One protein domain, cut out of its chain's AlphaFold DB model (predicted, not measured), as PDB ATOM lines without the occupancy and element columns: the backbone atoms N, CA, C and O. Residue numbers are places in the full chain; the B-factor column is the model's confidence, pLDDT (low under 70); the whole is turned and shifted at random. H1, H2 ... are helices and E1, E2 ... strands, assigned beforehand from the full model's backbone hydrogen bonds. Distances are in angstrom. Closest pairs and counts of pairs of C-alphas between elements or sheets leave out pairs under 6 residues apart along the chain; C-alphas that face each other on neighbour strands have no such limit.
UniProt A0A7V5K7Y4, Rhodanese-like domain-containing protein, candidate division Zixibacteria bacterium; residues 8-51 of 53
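What this domain is: This is residues 8 to 51 of the 53 residues of the protein "Rhodanese-like domain-containing protein" of candidate division Zixibacteria bacterium (UniProt A0A7V5K7Y4). Two short parallel strands, E1 and E2, lie side by side, and the long helix H1 packs over one face of them, running back between the end of E1 and the start of E2. The short helix H2 lies at one end of this small elongated body. The printed part has 44 residues, in the order E1, H1, E2, H2, class mixed; it is compact, with a radius of gyration of the C-alphas of 10.4 A and spans of 28 by 16 by 16 A.

Where its parts are: E1 is residues 16 to 18, 6.3 A long, from C-alpha 16 at (158.352, 261.655, 221.794). E2 is residues 41 to 43, 6.8 A. H1 is residues 24 to 35, 17.0 A. H2 is residues 47 to 50, 5.7 A, ending with C-alpha 50 at (161.335, 249.786, 235.510).

How they stand to each other: E1 and E2 are parallel, 27 degrees between directions; N 18 and O 42 are 2.8 A apart, within hydrogen-bond range. E1, H1 and E2 form a strand-helix-strand unit, two parallel neighbour strands with a helix between, its crossover right-handed. The closest C-alphas of H1 and E1 are Ser 26 and Ile 18, 5.5 A; of H1 and E2, Ser 26 and Ile 43, 6.6 A. H1 and H2 are close but not clearly touching, the closest C-alphas being Ser 26 and Gly 47, 7.8 A. E1 and H2 are apart. In H1 every O i to N i+4 pair is within hydrogen-bond range; H2 is too short for such a pair.

The domain as a whole: The C-alphas farthest apart, Gly 8 and Ala 50, are 29.6 A apart. The printed part has no cut, and its three links are tight. Residue 51 alone has pLDDT under 70.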
ATOM      1  N   GLY A   8     156.756 275.135 222.637       96.94
ATOM      2  CA  GLY A   8     157.423 275.560 221.402       96.94
ATOM      3  C   GLY A   8     158.859 275.051 221.232       96.94
ATOM      4  O   GLY A   8     159.412 275.168 220.146       96.94
ATOM      5  N   GLU A   9     159.466 274.470 222.271       96.88
ATOM      6  CA  GLU A   9     160.791 273.839 222.179       96.88
ATOM      7  C   GLU A   9     160.735 272.425 221.578       96.88
ATOM      8  O   GLU A   9     161.772 271.840 221.263       96.88
ATOM      9  N   LEU A  10     159.536 271.854 221.438       96.69
ATOM     10  CA  LEU A  10     159.326 270.494 220.964       96.69
ATOM     11  C   LEU A  10     158.683 270.498 219.576       96.69
ATOM     12  O   LEU A  10     157.724 271.215 219.316       96.69
ATOM     13  N   ASP A  11     159.185 269.628 218.706       96.38
ATOM     14  CA  ASP A  11     158.604 269.372 217.390       96.38
ATOM     15  C   ASP A  11     157.416 268.393 217.527       96.38
ATOM     16  O   ASP A  11     157.634 267.233 217.906       96.38
ATOM     17  N   PRO A  12     156.171 268.816 217.229       95.56
ATOM     18  CA  PRO A  12     154.984 267.986 217.416       95.56
ATOM     19  C   PRO A  12     154.884 266.799 216.456       95.56
ATOM     20  O   PRO A  12     154.123 265.867 216.725       95.56
ATOM     21  N   GLN A  13     155.659 266.790 215.368       95.50
ATOM     22  CA  GLN A  13     155.644 265.702 214.391       95.50
ATOM     23  C   GLN A  13     156.576 264.548 214.775       95.50
ATOM     24  O   GLN A  13     156.428 263.430 214.273       95.50
ATOM     25  N   ARG A  14     157.526 264.773 215.688       96.31
ATOM     26  CA  ARG A  14     158.476 263.737 216.105       96.31
ATOM     27  C   ARG A  14     157.848 262.726 217.048       96.31
ATOM     28  O   ARG A  14     156.917 263.009 217.794       96.31
ATOM     29  N   LYS A  15     158.448 261.536 217.069       97.44
ATOM     30  CA  LYS A  15     158.209 260.552 218.127       97.44
ATOM     31  C   LYS A  15     158.792 261.079 219.435       97.44
ATOM     32  O   LYS A  15     159.989 261.354 219.504       97.44
ATOM     33  N   ILE A  16     157.961 261.179 220.467       96.88
ATOM     34  CA  ILE A  16     158.352 261.655 221.794       96.88
ATOM     35  C   ILE A  16     158.175 260.528 222.801       96.88
ATOM     36  O   ILE A  16     157.071 260.031 223.024       96.88
ATOM     37  N   MET A  17     159.277 260.155 223.447       95.69
ATOM     38  CA  MET A  17     159.269 259.245 224.584       95.69
ATOM     39  C   MET A  17     159.244 260.050 225.884       95.69
ATOM     40  O   MET A  17     160.087 260.915 226.111       95.69
ATOM     41  N   ILE A  18     158.278 259.755 226.748       95.44
ATOM     42  CA  ILE A  18     158.018 260.484 227.986       95.44
ATOM     43  C   ILE A  18     158.226 259.533 229.159       95.44
ATOM     44  O   ILE A  18     157.580 258.488 229.268       95.44
ATOM     45  N   PHE A  19     159.087 259.920 230.089       94.88
ATOM     46  CA  PHE A  19     159.353 259.140 231.288       94.88
ATOM     47  C   PHE A  19     159.467 260.039 232.516       94.88
ATOM     48  O   PHE A  19     159.717 261.238 232.446       94.88
ATOM     49  N   CYS A  20     159.248 259.444 233.682       92.81
ATOM     50  CA  CYS A  20     159.590 260.047 234.960       92.81
ATOM     51  C   CYS A  20     160.029 258.934 235.917       92.81
ATOM     52  O   CYS A  20     160.137 257.782 235.516       92.81
ATOM     53  N   ARG A  21     160.252 259.244 237.198       91.50
ATOM     54  CA  ARG A  21     160.732 258.240 238.166       91.50
ATOM     55  C   ARG A  21     159.802 257.028 238.363       91.50
ATOM     56  O   ARG A  21     160.308 255.931 238.522       91.50
ATOM     57  N   ARG A  22     158.475 257.234 238.409       88.94
ATOM     58  CA  ARG A  22     157.484 256.191 238.780       88.94
ATOM     59  C   ARG A  22     156.238 256.112 237.883       88.94
ATOM     60  O   ARG A  22     155.358 255.310 238.150       88.94
ATOM     61  N   GLY A  23     156.104 256.979 236.876       89.62
ATOM     62  CA  GLY A  23     154.944 257.021 235.964       89.62
ATOM     63  C   GLY A  23     154.007 258.246 236.061       89.62
ATOM     64  O   GLY A  23     153.724 258.839 235.022       89.62
ATOM     65  N   PRO A  24     153.553 258.720 237.241       92.62
ATOM     66  CA  PRO A  24     152.478 259.723 237.305       92.62
ATOM     67  C   PRO A  24     152.751 261.033 236.551       92.62
ATOM     68  O   PRO A  24     151.871 261.569 235.882       92.62
ATOM     69  N   ARG A  25     153.989 261.539 236.608       95.31
ATOM     70  CA  ARG A  25     154.364 262.790 235.927       95.31
ATOM     71  C   ARG A  25     154.460 262.621 234.413       95.31
ATOM     72  O   ARG A  25     154.075 263.529 233.688       95.31
ATOM     73  N   SER A  26     154.947 261.475 233.931       95.56
ATOM     74  CA  SER A  26     154.995 261.198 232.491       95.56
ATOM     75  C   SER A  26     153.595 261.016 231.912       95.56
ATOM     76  O   SER A  26     153.341 261.489 230.810       95.56
ATOM     77  N   TYR A  27     152.661 260.446 232.678       95.31
ATOM     78  CA  TYR A  27     151.252 260.417 232.287       95.31
ATOM     79  C   TYR A  27     150.651 261.827 232.180       95.31
ATOM     80  O   TYR A  27     150.059 262.174 231.161       95.31
ATOM     81  N   GLN A  28     150.859 262.677 233.193       96.44
ATOM     82  CA  GLN A  28     150.404 264.072 233.148       96.44
ATOM     83  C   GLN A  28     151.006 264.842 231.962       96.44
ATOM     84  O   GLN A  28     150.283 265.555 231.266       96.44
ATOM     85  N   ALA A  29     152.303 264.669 231.698       97.00
ATOM     86  CA  ALA A  29     152.973 265.280 230.555       97.00
ATOM     87  C   ALA A  29     152.387 264.799 229.217       97.00
ATOM     88  O   ALA A  29     152.127 265.621 228.344       97.00
ATOM     89  N   ALA A  30     152.095 263.502 229.077       96.88
ATOM     90  CA  ALA A  30     151.463 262.957 227.878       96.88
ATOM     91  C   ALA A  30     150.072 263.557 227.628       96.88
ATOM     92  O   ALA A  30     149.739 263.887 226.495       96.88
ATOM     93  N   VAL A  31     149.273 263.765 228.682       97.12
ATOM     94  CA  VAL A  31     147.965 264.430 228.565       97.12
ATOM     95  C   VAL A  31     148.116 265.883 228.110       97.12
ATOM     96  O   VAL A  31     147.340 266.339 227.272       97.12
ATOM     97  N   ILE A  32     149.102 266.614 228.643       97.69
ATOM     98  CA  ILE A  32     149.385 267.999 228.237       97.69
ATOM     99  C   ILE A  32     149.789 268.052 226.761       97.69
ATOM    100  O   ILE A  32     149.186 268.805 226.000       97.69
ATOM    101  N   LEU A  33     150.749 267.222 226.350       97.75
ATOM    102  CA  LEU A  33     151.242 267.176 224.973       97.75
ATOM    103  C   LEU A  33     150.142 266.747 223.993       97.75
ATOM    104  O   LEU A  33     149.954 267.384 222.963       97.75
ATOM    105  N   LYS A  34     149.327 265.747 224.346       97.38
ATOM    106  CA  LYS A  34     148.195 265.320 223.513       97.38
ATOM    107  C   LYS A  34     147.181 266.448 223.304       97.38
ATOM    108  O   LYS A  34     146.705 266.647 222.193       97.38
ATOM    109  N   LYS A  35     146.871 267.219 224.354       97.44
ATOM    110  CA  LYS A  35     145.993 268.401 224.249       97.44
ATOM    111  C   LYS A  35     146.603 269.528 223.413       97.44
ATOM    112  O   LYS A  35     145.854 270.328 222.868       97.44
ATOM    113  N   ALA A  36     147.928 269.587 223.320       96.94
ATOM    114  CA  ALA A  36     148.660 270.549 222.505       96.94
ATOM    115  C   ALA A  36     148.864 270.097 221.043       96.94
ATOM    116  O   ALA A  36     149.530 270.800 220.292       96.94
ATOM    117  N   GLY A  37     148.303 268.951 220.629       97.00
ATOM    118  CA  GLY A  37     148.358 268.475 219.241       97.00
ATOM    119  C   GLY A  37     149.529 267.544 218.914       97.00
ATOM    120  O   GLY A  37     149.775 267.265 217.749       97.00
ATOM    121  N   PHE A  38     150.254 267.046 219.918       98.12
ATOM    122  CA  PHE A  38     151.290 266.039 219.701       98.12
ATOM    123  C   PHE A  38     150.653 264.656 219.519       98.12
ATOM    124  O   PHE A  38     149.888 264.203 220.376       98.12
ATOM    125  N   GLU A  39     151.009 263.961 218.440       94.69
ATOM    126  CA  GLU A  39     150.360 262.697 218.062       94.69
ATOM    127  C   GLU A  39     151.202 261.460 218.408       94.69
ATOM    128  O   GLU A  39     150.673 260.437 218.844       94.69
ATOM    129  N   ASN A  40     152.529 261.559 218.294       96.81
ATOM    130  CA  ASN A  40     153.444 260.419 218.407       96.81
ATOM    131  C   ASN A  40     154.048 260.279 219.818       96.81
ATOM    132  O   ASN A  40     155.266 260.361 219.997       96.81
ATOM    133  N   LEU A  41     153.199 260.087 220.833       97.25
ATOM    134  CA  LEU A  41     153.598 260.048 222.246       97.25
ATOM    135  C   LEU A  41     153.700 258.618 222.798       97.25
ATOM    136  O   LEU A  41     152.745 257.848 222.727       97.25
ATOM    137  N   TYR A  42     154.821 258.299 223.445       95.94
ATOM    138  CA  TYR A  42     155.072 256.998 224.072       95.94
ATOM    139  C   TYR A  42     155.466 257.178 225.537       95.94
ATOM    140  O   TYR A  42     156.398 257.918 225.846       95.94
ATOM    141  N   ILE A  43     154.780 256.493 226.455       94.06
ATOM    142  CA  ILE A  43     155.113 256.522 227.884       94.06
ATOM    143  C   ILE A  43     155.975 255.310 228.226       94.06
ATOM    144  O   ILE A  43     155.606 254.178 227.925       94.06
ATOM    145  N   VAL A  44     157.083 255.539 228.930       91.12
ATOM    146  CA  VAL A  44     157.842 254.454 229.565       91.12
ATOM    147  C   VAL A  44     157.097 253.994 230.822       91.12
ATOM    148  O   VAL A  44     157.096 254.684 231.850       91.12
ATOM    149  N   SER A  45     156.429 252.843 230.728       82.62
ATOM    150  CA  SER A  45     155.707 252.208 231.840       82.62
ATOM    151  C   SER A  45     156.644 251.893 233.006       82.62
ATOM    152  O   SER A  45     157.775 251.471 232.806       82.62
ATOM    153  N   GLY A  46     156.188 252.147 234.237       80.00
ATOM    154  CA  GLY A  46     156.996 251.992 235.457       80.00
ATOM    155  C   GLY A  46     158.089 253.057 235.655       80.00
ATOM    156  O   GLY A  46     158.686 253.143 236.727       80.00
ATOM    157  N   GLY A  47     158.288 253.948 234.677       83.75
ATOM    158  CA  GLY A  47     159.274 255.020 234.748       83.75
ATOM    159  C   GLY A  47     160.715 254.516 234.685       83.75
ATOM    160  O   GLY A  47     160.980 253.379 234.310       83.75
ATOM    161  N   THR A  48     161.668 255.357 235.085       79.94
ATOM    162  CA  THR A  48     163.090 254.979 235.078       79.94
ATOM    163  C   THR A  48     163.400 253.806 236.009       79.94
ATOM    164  O   THR A  48     164.361 253.091 235.763       79.94
ATOM    165  N   GLN A  49     162.587 253.564 237.046       78.88
ATOM    166  CA  GLN A  49     162.753 252.406 237.933       78.88
ATOM    167  C   GLN A  49     162.493 251.067 237.242       78.88
ATOM    168  O   GLN A  49     163.091 250.080 237.638       78.88
ATOM    169  N   ALA A  50     161.633 251.024 236.225       74.38
ATOM    170  CA  ALA A  50     161.335 249.786 235.510       74.38
ATOM    171  C   ALA A  50     162.339 249.461 234.393       74.38
ATOM    172  O   ALA A  50     162.277 248.376 233.834       74.38
ATOM    173  N   VAL A  51     163.227 250.401 234.050       65.50
ATOM    174  CA  VAL A  51     164.213 250.253 232.960       65.50
ATOM    175  C   VAL A  51     165.651 250.156 233.485       65.50
ATOM    176  O   VAL A  51     166.526 249.671 232.780       65.50
TER     177      VAL A  51